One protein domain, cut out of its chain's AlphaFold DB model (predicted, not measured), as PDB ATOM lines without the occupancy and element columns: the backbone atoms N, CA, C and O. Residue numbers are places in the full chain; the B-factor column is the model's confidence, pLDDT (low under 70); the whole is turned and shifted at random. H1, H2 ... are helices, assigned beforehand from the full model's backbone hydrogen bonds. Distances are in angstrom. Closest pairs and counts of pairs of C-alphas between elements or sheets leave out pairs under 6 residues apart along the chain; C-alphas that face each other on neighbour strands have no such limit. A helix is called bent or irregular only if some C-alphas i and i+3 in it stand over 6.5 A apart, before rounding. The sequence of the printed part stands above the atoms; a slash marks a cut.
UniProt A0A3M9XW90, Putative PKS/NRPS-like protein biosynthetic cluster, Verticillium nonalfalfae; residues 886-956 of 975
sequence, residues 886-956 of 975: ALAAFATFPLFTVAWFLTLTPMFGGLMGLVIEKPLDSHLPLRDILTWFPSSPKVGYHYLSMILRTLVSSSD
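AT A GLANCE: This is residues 886 to 956 of the 975 residues of the protein "Putative PKS/NRPS-like protein biosynthetic cluster" of Verticillium nonalfalfae (UniProt A0A3M9XW90). Two helices, H1b and H3, pack side by side, and residues 889 to 895 and 897 to 902 of the first arm, H1a, stick out beyond one end of this pair. Past the other end, the short helix H2 sits by itself in the turn that leads from H1b back to H3. The printed part has 71 residues, with three named helices in the order H1, H2, H3 and no named strand, and its class is all helix. It is only just extended, close to loose, with a radius of gyration of the C-alphas of 17.1 A, and its outline, 51 by 27 by 15 A, is only just flat.

HOW THE PARTS SIT: Start with H1, residues 886 to 915, assigned as one helix by its hydrogen bonds but bent, with C-alphas 903 and 906 7.0 A apart. Its arms H1a, residues 886 to 903, and H1b, residues 906 to 915, stand at a steep tilt of 61 degrees. H1b touches H3, residues 938 to 954, opposite ways at a shallow tilt of 8 degrees; look at Gly 910 and Ser 945, their closest C-alphas, 4.0 A apart. H1a and H3 are close but not clearly touching, the closest C-alphas being those of Thr 903 and Val 952 at 6.8 A. H2, residues 925 to 932, is apart from H1a and H1b, and only just apart from H3, at 8.5 A. Every O i to N i+4 pair is within hydrogen-bond range in H3, against 12 of 14 in H1a, 3 of 4 in H2 and 2 of 6 in H1b, where 7 of 7 O i to N i+3 pairs are.

IN THESE COORDINATES: Find C-alpha 886 at (93.165, 114.894, 151.315); from there H1a runs 24.9 A, with a kink of 28 degrees near residue 893. H1b covers 15.2 A and H2 10.6 A. H3 runs 24.7 A to C-alpha 954 at (112.340, 128.031, 172.913).

THE WHOLE: The C-alphas farthest apart, those of Leu 887 and His 923, are 51.6 A apart. The printed part has no cut; the link H1 to H2 is short, H2 to H3 tight. Look for pLDDT under 70 at residues 921 to 923 and 952 to 956.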
ATOM      1  N   ALA A 886      92.149 114.722 152.351       80.12
ATOM      2  CA  ALA A 886      93.165 114.894 151.315       80.12
ATOM      3  C   ALA A 886      94.089 116.103 151.567       80.12
ATOM      4  O   ALA A 886      95.300 115.991 151.426       80.12
ATOM      5  N   LEU A 887      93.553 117.249 151.990       80.31
ATOM      6  CA  LEU A 887      94.352 118.444 152.278       80.31
ATOM      7  C   LEU A 887      95.180 118.250 153.554       80.31
ATOM      8  O   LEU A 887      96.358 118.605 153.592       80.31
ATOM      9  N   ALA A 888      94.604 117.578 154.553       75.94
ATOM     10  CA  ALA A 888      95.353 117.148 155.725       75.94
ATOM     11  C   ALA A 888      96.502 116.201 155.329       75.94
ATOM     12  O   ALA A 888      97.645 116.457 155.694       75.94
ATOM     13  N   ALA A 889      96.226 115.148 154.550       79.00
ATOM     14  CA  ALA A 889      97.192 114.113 154.175       79.00
ATOM     15  C   ALA A 889      98.298 114.590 153.218       79.00
ATOM     16  O   ALA A 889      99.444 114.188 153.393       79.00
ATOM     17  N   PHE A 890      97.979 115.433 152.231       86.94
ATOM     18  CA  PHE A 890      98.920 115.828 151.172       86.94
ATOM     19  C   PHE A 890      99.558 117.205 151.368       86.94
ATOM     20  O   PHE A 890     100.618 117.451 150.802       86.94
ATOM     21  N   ALA A 891      98.962 118.097 152.166       81.88
ATOM     22  CA  ALA A 891      99.531 119.422 152.423       81.88
ATOM     23  C   ALA A 891      99.941 119.586 153.889       81.88
ATOM     24  O   ALA A 891     101.112 119.829 154.179       81.88
ATOM     25  N   THR A 892      99.011 119.408 154.831       79.19
ATOM     26  CA  THR A 892      99.265 119.715 156.247       79.19
ATOM     27  C   THR A 892     100.243 118.739 156.902       79.19
ATOM     28  O   THR A 892     101.181 119.181 157.560       79.19
ATOM     29  N   PHE A 893     100.066 117.427 156.717       81.06
ATOM     30  CA  PHE A 893     100.967 116.414 157.270       81.06
ATOM     31  C   PHE A 893     102.387 116.540 156.697       81.06
ATOM     32  O   PHE A 893     103.310 116.624 157.506       81.06
ATOM     33  N   PRO A 894     102.605 116.650 155.368       86.00
ATOM     34  CA  PRO A 894     103.935 116.846 154.800       86.00
ATOM     35  C   PRO A 894     104.601 118.126 155.299       86.00
ATOM     36  O   PRO A 894     105.730 118.073 155.785       86.00
ATOM     37  N   LEU A 895     103.887 119.257 155.288       83.75
ATOM     38  CA  LEU A 895     104.410 120.528 155.788       83.75
ATOM     39  C   LEU A 895     104.791 120.438 157.274       83.75
ATOM     40  O   LEU A 895     105.878 120.862 157.660       83.75
ATOM     41  N   PHE A 896     103.934 119.826 158.098       80.62
ATOM     42  CA  PHE A 896     104.214 119.602 159.514       80.62
ATOM     43  C   PHE A 896     105.413 118.674 159.713       80.62
ATOM     44  O   PHE A 896     106.263 118.960 160.548       80.62
ATOM     45  N   THR A 897     105.532 117.593 158.935       76.75
ATOM     46  CA  THR A 897     106.691 116.692 159.011       76.75
ATOM     47  C   THR A 897     107.985 117.372 158.579       76.75
ATOM     48  O   THR A 897     109.009 117.153 159.219       76.75
ATOM     49  N   VAL A 898     107.949 118.242 157.564       82.50
ATOM     50  CA  VAL A 898     109.108 119.032 157.124       82.50
ATOM     51  C   VAL A 898     109.501 120.042 158.200       82.50
ATOM     52  O   VAL A 898     110.666 120.090 158.582       82.50
ATOM     53  N   ALA A 899     108.548 120.792 158.759       77.12
ATOM     54  CA  ALA A 899     108.807 121.730 159.854       77.12
ATOM     55  C   ALA A 899     109.337 121.015 161.112       77.12
ATOM     56  O   ALA A 899     110.318 121.439 161.724       77.12
ATOM     57  N   TRP A 900     108.744 119.875 161.468       79.19
ATOM     58  CA  TRP A 900     109.201 119.028 162.569       79.19
ATOM     59  C   TRP A 900     110.613 118.475 162.322       79.19
ATOM     60  O   TRP A 900     111.430 118.431 163.234       79.19
ATOM     61  N   PHE A 901     110.955 118.109 161.087       77.31
ATOM     62  CA  PHE A 901     112.300 117.650 160.745       77.31
ATOM     63  C   PHE A 901     113.335 118.791 160.770       77.31
ATOM     64  O   PHE A 901     114.433 118.630 161.308       77.31
ATOM     65  N   LEU A 902     112.975 119.974 160.261       78.88
ATOM     66  CA  LEU A 902     113.823 121.172 160.284       78.88
ATOM     67  C   LEU A 902     114.144 121.612 161.719       78.88
ATOM     68  O   LEU A 902     115.303 121.877 162.034       78.88
ATOM     69  N   THR A 903     113.159 121.588 162.621       77.25
ATOM     70  CA  THR A 903     113.373 121.908 164.049       77.25
ATOM     71  C   THR A 903     114.271 120.892 164.765       77.25
ATOM     72  O   THR A 903     114.969 121.245 165.716       77.25
ATOM     73  N   LEU A 904     114.329 119.643 164.294       76.50
ATOM     74  CA  LEU A 904     115.233 118.612 164.817       76.50
ATOM     75  C   LEU A 904     116.656 118.678 164.235       76.50
ATOM     76  O   LEU A 904     117.571 118.073 164.797       76.50
ATOM     77  N   THR A 905     116.875 119.429 163.152       80.00
ATOM     78  CA  THR A 905     118.167 119.500 162.441       80.00
ATOM     79  C   THR A 905     119.336 119.955 163.339       80.00
ATOM     80  O   THR A 905     120.378 119.294 163.332       80.00
ATOM     81  N   PRO A 906     119.186 120.976 164.206       80.44
ATOM     82  CA  PRO A 906     120.243 121.389 165.136       80.44
ATOM     83  C   PRO A 906     120.584 120.321 166.189       80.44
ATOM     84  O   PRO A 906     121.750 120.132 166.537       80.44
ATOM     85  N   MET A 907     119.590 119.554 166.654       80.88
ATOM     86  CA  MET A 907     119.810 118.424 167.566       80.88
ATOM     87  C   MET A 907     120.613 117.307 166.880       80.88
ATOM     88  O   MET A 907     121.513 116.730 167.497       80.88
ATOM     89  N   PHE A 908     120.330 117.019 165.603       82.19
ATOM     90  CA  PHE A 908     121.084 116.028 164.831       82.19
ATOM     91  C   PHE A 908     122.560 116.409 164.669       82.19
ATOM     92  O   PHE A 908     123.403 115.516 164.703       82.19
ATOM     93  N   GLY A 909     122.896 117.702 164.593       78.69
ATOM     94  CA  GLY A 909     124.287 118.174 164.591       78.69
ATOM     95  C   GLY A 909     125.064 117.763 165.849       78.69
ATOM     96  O   GLY A 909     126.174 117.242 165.749       78.69
ATOM     97  N   GLY A 910     124.455 117.898 167.031       79.69
ATOM     98  CA  GLY A 910     125.045 117.417 168.287       79.69
ATOM     99  C   GLY A 910     125.128 115.885 168.369       79.69
ATOM    100  O   GLY A 910     126.132 115.343 168.825       79.69
ATOM    101  N   LEU A 911     124.109 115.172 167.871       82.31
ATOM    102  CA  LEU A 911     124.111 113.701 167.818       82.31
ATOM    103  C   LEU A 911     125.122 113.138 166.810       82.31
ATOM    104  O   LEU A 911     125.648 112.052 167.036       82.31
ATOM    105  N   MET A 912     125.442 113.859 165.730       81.69
ATOM    106  CA  MET A 912     126.480 113.440 164.785       81.69
ATOM    107  C   MET A 912     127.847 113.326 165.458       81.69
ATOM    108  O   MET A 912     128.541 112.340 165.218       81.69
ATOM    109  N   GLY A 913     128.189 114.250 166.365       80.06
ATOM    110  CA  GLY A 913     129.420 114.189 167.163       80.06
ATOM    111  C   GLY A 913     129.531 112.931 168.036       80.06
ATOM    112  O   GLY A 913     130.625 112.410 168.236       80.06
ATOM    113  N   LEU A 914     128.398 112.374 168.480       81.38
ATOM    114  CA  LEU A 914     128.339 111.138 169.271       81.38
ATOM    115  C   LEU A 914     128.737 109.892 168.461       81.38
ATOM    116  O   LEU A 914     129.175 108.890 169.022       81.38
ATOM    117  N   VAL A 915     128.557 109.945 167.142       82.44
ATOM    118  CA  VAL A 915     128.579 108.780 166.251       82.44
ATOM    119  C   VAL A 915     129.827 108.744 165.354       82.44
ATOM    120  O   VAL A 915     130.024 107.788 164.608       82.44
ATOM    121  N   ILE A 916     130.712 109.745 165.444       81.56
ATOM    122  CA  ILE A 916     131.961 109.817 164.664       81.56
ATOM    123  C   ILE A 916     132.817 108.560 164.896       81.56
ATOM    124  O   ILE A 916     133.214 107.880 163.944       81.56
ATOM    125  N   GLU A 917     133.002 108.176 166.157       76.12
ATOM    126  CA  GLU A 917     133.747 106.981 166.559       76.12
ATOM    127  C   GLU A 917     132.858 105.733 166.619       76.12
ATOM    128  O   GLU A 917     131.734 105.773 167.116       76.12
ATOM    129  N   LYS A 918     133.372 104.591 166.153       74.62
ATOM    130  CA  LYS A 918     132.669 103.297 166.203       74.62
ATOM    131  C   LYS A 918     133.003 102.511 167.486       74.62
ATOM    132  O   LYS A 918     134.129 102.627 167.970       74.62
ATOM    133  N   PRO A 919     132.063 101.724 168.043       73.56
ATOM    134  CA  PRO A 919     132.364 100.800 169.137       73.56
ATOM    135  C   PRO A 919     133.297  99.670 168.663       73.56
ATOM    136  O   PRO A 919     133.290  99.313 167.487       73.56
ATOM    137  N   LEU A 920     134.103  99.119 169.578       70.12
ATOM    138  CA  LEU A 920     135.011  97.995 169.308       70.12
ATOM    139  C   LEU A 920     134.222  96.700 169.053       70.12
ATOM    140  O   LEU A 920     133.202  96.464 169.702       70.12
ATOM    141  N   ASP A 921     134.694  95.855 168.135       66.75
ATOM    142  CA  ASP A 921     134.089  94.552 167.835       66.75
ATOM    143  C   ASP A 921     134.556  93.480 168.822       66.75
ATOM    144  O   ASP A 921     135.702  93.041 168.784       66.75
ATOM    145  N   SER A 922     133.663  93.075 169.732       69.75
ATOM    146  CA  SER A 922     133.907  92.014 170.712       69.75
ATOM    147  C   SER A 922     132.728  91.035 170.807       69.75
ATOM    148  O   SER A 922     131.612  91.318 170.367       69.75
ATOM    149  N   HIS A 923     132.968  89.877 171.429       69.50
ATOM    150  CA  HIS A 923     131.966  88.825 171.637       69.50
ATOM    151  C   HIS A 923     130.848  89.198 172.638       69.50
ATOM    152  O   HIS A 923     129.868  88.463 172.747       69.50
ATOM    153  N   LEU A 924     130.953  90.328 173.356       81.31
ATOM    154  CA  LEU A 924     129.959  90.794 174.337       81.31
ATOM    155  C   LEU A 924     129.397  92.176 173.947       81.31
ATOM    156  O   LEU A 924     129.762  93.197 174.536       81.31
ATOM    157  N   PRO A 925     128.443  92.233 173.000       78.06
ATOM    158  CA  PRO A 925     128.065  93.471 172.319       78.06
ATOM    159  C   PRO A 925     127.377  94.511 173.213       78.06
ATOM    160  O   PRO A 925     127.354  95.691 172.862       78.06
ATOM    161  N   LEU A 926     126.788  94.108 174.345       82.25
ATOM    162  CA  LEU A 926     126.160  95.026 175.304       82.25
ATOM    163  C   LEU A 926     127.213  95.727 176.176       82.25
ATOM    164  O   LEU A 926     127.091  96.920 176.447       82.25
ATOM    165  N   ARG A 927     128.266  95.000 176.580       82.62
ATOM    166  CA  ARG A 927     129.355  95.529 177.414       82.62
ATOM    167  C   ARG A 927     130.112  96.634 176.682       82.62
ATOM    168  O   ARG A 927     130.387  97.664 177.283       82.62
ATOM    169  N   ASP A 928     130.372  96.447 175.391       80.81
ATOM    170  CA  ASP A 928     131.093  97.435 174.580       80.81
ATOM    171  C   ASP A 928     130.326  98.741 174.422       80.81
ATOM    172  O   ASP A 928     130.920  99.809 174.389       80.81
ATOM    173  N   ILE A 929     128.999  98.683 174.324       82.94
ATOM    174  CA  ILE A 929     128.184  99.897 174.226       82.94
ATOM    175  C   ILE A 929     128.126 100.607 175.571       82.94
ATOM    176  O   ILE A 929     128.187 101.834 175.612       82.94
ATOM    177  N   LEU A 930     128.060  99.852 176.669       81.88
ATOM    178  CA  LEU A 930     128.106 100.408 178.018       81.88
ATOM    179  C   LEU A 930     129.444 101.088 178.335       81.88
ATOM    180  O   LEU A 930     129.448 102.023 179.127       81.88
ATOM    181  N   THR A 931     130.556 100.672 177.722       81.31
ATOM    182  CA  THR A 931     131.855 101.355 177.852       81.31
ATOM    183  C   THR A 931     132.045 102.465 176.816       81.31
ATOM    184  O   THR A 931     132.615 103.507 177.131       81.31
ATOM    185  N   TRP A 932     131.534 102.282 175.597       83.06
ATOM    186  CA  TRP A 932     131.644 103.247 174.504       83.06
ATOM    187  C   TRP A 932     130.764 104.486 174.706       83.06
ATOM    188  O   TRP A 932     131.212 105.592 174.428       83.06
ATOM    189  N   PHE A 933     129.531 104.337 175.194       80.31
ATOM    190  CA  PHE A 933     128.589 105.453 175.341       80.31
ATOM    191  C   PHE A 933     129.036 106.529 176.363       80.31
ATOM    192  O   PHE A 933     128.931 107.712 176.041       80.31
ATOM    193  N   PRO A 934     129.574 106.184 177.556       80.06
ATOM    194  CA  PRO A 934     130.042 107.171 178.535       80.06
ATOM    195  C   PRO A 934     131.483 107.679 178.317       80.06
ATOM    196  O   PRO A 934     131.962 108.471 179.125       80.06
ATOM    197  N   SER A 935     132.203 107.268 177.263       81.31
ATOM    198  CA  SER A 935     133.590 107.720 177.039       81.31
ATOM    199  C   SER A 935     133.660 109.204 176.638       81.31
ATOM    200  O   SER A 935     132.907 109.640 175.764       81.31
ATOM    201  N   SER A 936     134.592 109.977 177.201       72.88
ATOM    202  CA  SER A 936     134.887 111.345 176.732       72.88
ATOM    203  C   SER A 936     135.484 111.300 175.314       72.88
ATOM    204  O   SER A 936     136.363 110.463 175.102       72.88
ATOM    205  N   PRO A 937     135.037 112.125 174.336       80.25
ATOM    206  CA  PRO A 937     134.195 113.332 174.456       80.25
ATOM    207  C   PRO A 937     132.678 113.151 174.188       80.25
ATOM    208  O   PRO A 937     131.936 114.133 174.136       80.25
ATOM    209  N   LYS A 938     132.172 111.921 174.032       81.62
ATOM    210  CA  LYS A 938     130.784 111.621 173.593       81.62
ATOM    211  C   LYS A 938     129.707 112.179 174.520       81.62
ATOM    212  O   LYS A 938     128.694 112.703 174.058       81.62
ATOM    213  N   VAL A 939     129.955 112.143 175.827       79.62
ATOM    214  CA  VAL A 939     129.059 112.729 176.833       79.62
ATOM    215  C   VAL A 939     128.844 114.228 176.572       79.62
ATOM    216  O   VAL A 939     127.711 114.701 176.636       79.62
ATOM    217  N   GLY A 940     129.897 114.955 176.184       82.00
ATOM    218  CA  GLY A 940     129.820 116.371 175.819       82.00
ATOM    219  C   GLY A 940     128.940 116.615 174.590       82.00
ATOM    220  O   GLY A 940     128.089 117.501 174.615       82.00
ATOM    221  N   TYR A 941     129.060 115.778 173.555       84.94
ATOM    222  CA  TYR A 941     128.199 115.851 172.367       84.94
ATOM    223  C   TYR A 941     126.728 115.524 172.668       84.94
ATOM    224  O   TYR A 941     125.826 116.153 172.110       84.94
ATOM    225  N   HIS A 942     126.459 114.606 173.602       82.44
ATOM    226  CA  HIS A 942     125.096 114.343 174.064       82.44
ATOM    227  C   HIS A 942     124.484 115.568 174.763       82.44
ATOM    228  O   HIS A 942     123.371 115.970 174.418       82.44
ATOM    229  N   TYR A 943     125.213 116.217 175.677       83.56
ATOM    230  CA  TYR A 943     124.754 117.463 176.308       83.56
ATOM    231  C   TYR A 943     124.596 118.603 175.296       83.56
ATOM    232  O   TYR A 943     123.581 119.298 175.325       83.56
ATOM    233  N   LEU A 944     125.522 118.737 174.342       85.44
ATOM    234  CA  LEU A 944     125.419 119.701 173.244       85.44
ATOM    235  C   LEU A 944     124.137 119.489 172.427       85.44
ATOM    236  O   LEU A 944     123.434 120.450 172.130       85.44
ATOM    237  N   SER A 945     123.777 118.236 172.122       83.12
ATOM    238  CA  SER A 945     122.529 117.922 171.412       83.12
ATOM    239  C   SER A 945     121.273 118.324 172.197       83.12
ATOM    240  O   SER A 945     120.300 118.790 171.601       83.12
ATOM    241  N   MET A 946     121.294 118.207 173.532       79.56
ATOM    242  CA  MET A 946     120.191 118.652 174.390       79.56
ATOM    243  C   MET A 946     120.088 120.181 174.439       79.56
ATOM    244  O   MET A 946     118.981 120.701 174.317       79.56
ATOM    245  N   ILE A 947     121.217 120.890 174.545       82.94
ATOM    246  CA  ILE A 947     121.272 122.363 174.556       82.94
ATOM    247  C   ILE A 947     120.802 122.943 173.212       82.94
ATOM    248  O   ILE A 947     119.993 123.866 173.176       82.94
ATOM    249  N   LEU A 948     121.248 122.375 172.088       81.81
ATOM    250  CA  LEU A 948     120.821 122.823 170.758       81.81
ATOM    251  C   LEU A 948     119.318 122.613 170.536       81.81
ATOM    252  O   LEU A 948     118.655 123.459 169.935       81.81
ATOM    253  N   ARG A 949     118.755 121.520 171.066       79.50
ATOM    254  CA  ARG A 949     117.311 121.261 171.013       79.50
ATOM    255  C   ARG A 949     116.511 122.278 171.826       79.50
ATOM    256  O   ARG A 949     115.463 122.723 171.364       79.50
ATOM    257  N   THR A 950     116.960 122.632 173.032       75.81
ATOM    258  CA  THR A 950     116.231 123.581 173.889       75.81
ATOM    259  C   THR A 950     116.285 125.005 173.345       75.81
ATOM    260  O   THR A 950     115.257 125.678 173.349       75.81
ATOM    261  N   LEU A 951     117.429 125.440 172.806       73.88
ATOM    262  CA  LEU A 951     117.584 126.769 172.204       73.88
ATOM    263  C   LEU A 951     116.612 126.986 171.035       73.88
ATOM    264  O   LEU A 951     115.922 128.000 170.992       73.88
ATOM    265  N   VAL A 952     116.483 126.004 170.144       68.81
ATOM    266  CA  VAL A 952     115.632 126.092 168.942       68.81
ATOM    267  C   VAL A 952     114.154 125.844 169.261       68.81
ATOM    268  O   VAL A 952     113.275 126.416 168.629       68.81
ATOM    269  N   SER A 953     113.852 125.038 170.282       57.69
ATOM    270  CA  SER A 953     112.473 124.832 170.743       57.69
ATOM    271  C   SER A 953     111.914 126.029 171.525       57.69
ATOM    272  O   SER A 953     110.696 126.163 171.624       57.69
ATOM    273  N   SER A 954     112.769 126.878 172.108       48.50
ATOM    274  CA  SER A 954     112.340 128.031 172.913       48.50
ATOM    275  C   SER A 954     111.702 129.154 172.084       48.50
ATOM    276  O   SER A 954     110.841 129.870 172.597       48.50
ATOM    277  N   SER A 955     112.034 129.262 170.793       45.16
ATOM    278  CA  SER A 955     111.400 130.211 169.868       45.16
ATOM    279  C   SER A 955     109.963 129.836 169.489       45.16
ATOM    280  O   SER A 955     109.180 130.728 169.179       45.16
ATOM    281  N   ASP A 956     109.579 128.559 169.589       41.72
ATOM    282  CA  ASP A 956     108.213 128.086 169.294       41.72
ATOM    283  C   ASP A 956     107.234 128.250 170.474       41.72
ATOM    284  O   ASP A 956     106.015 128.208 170.292       41.72
TER     285      ASP A 956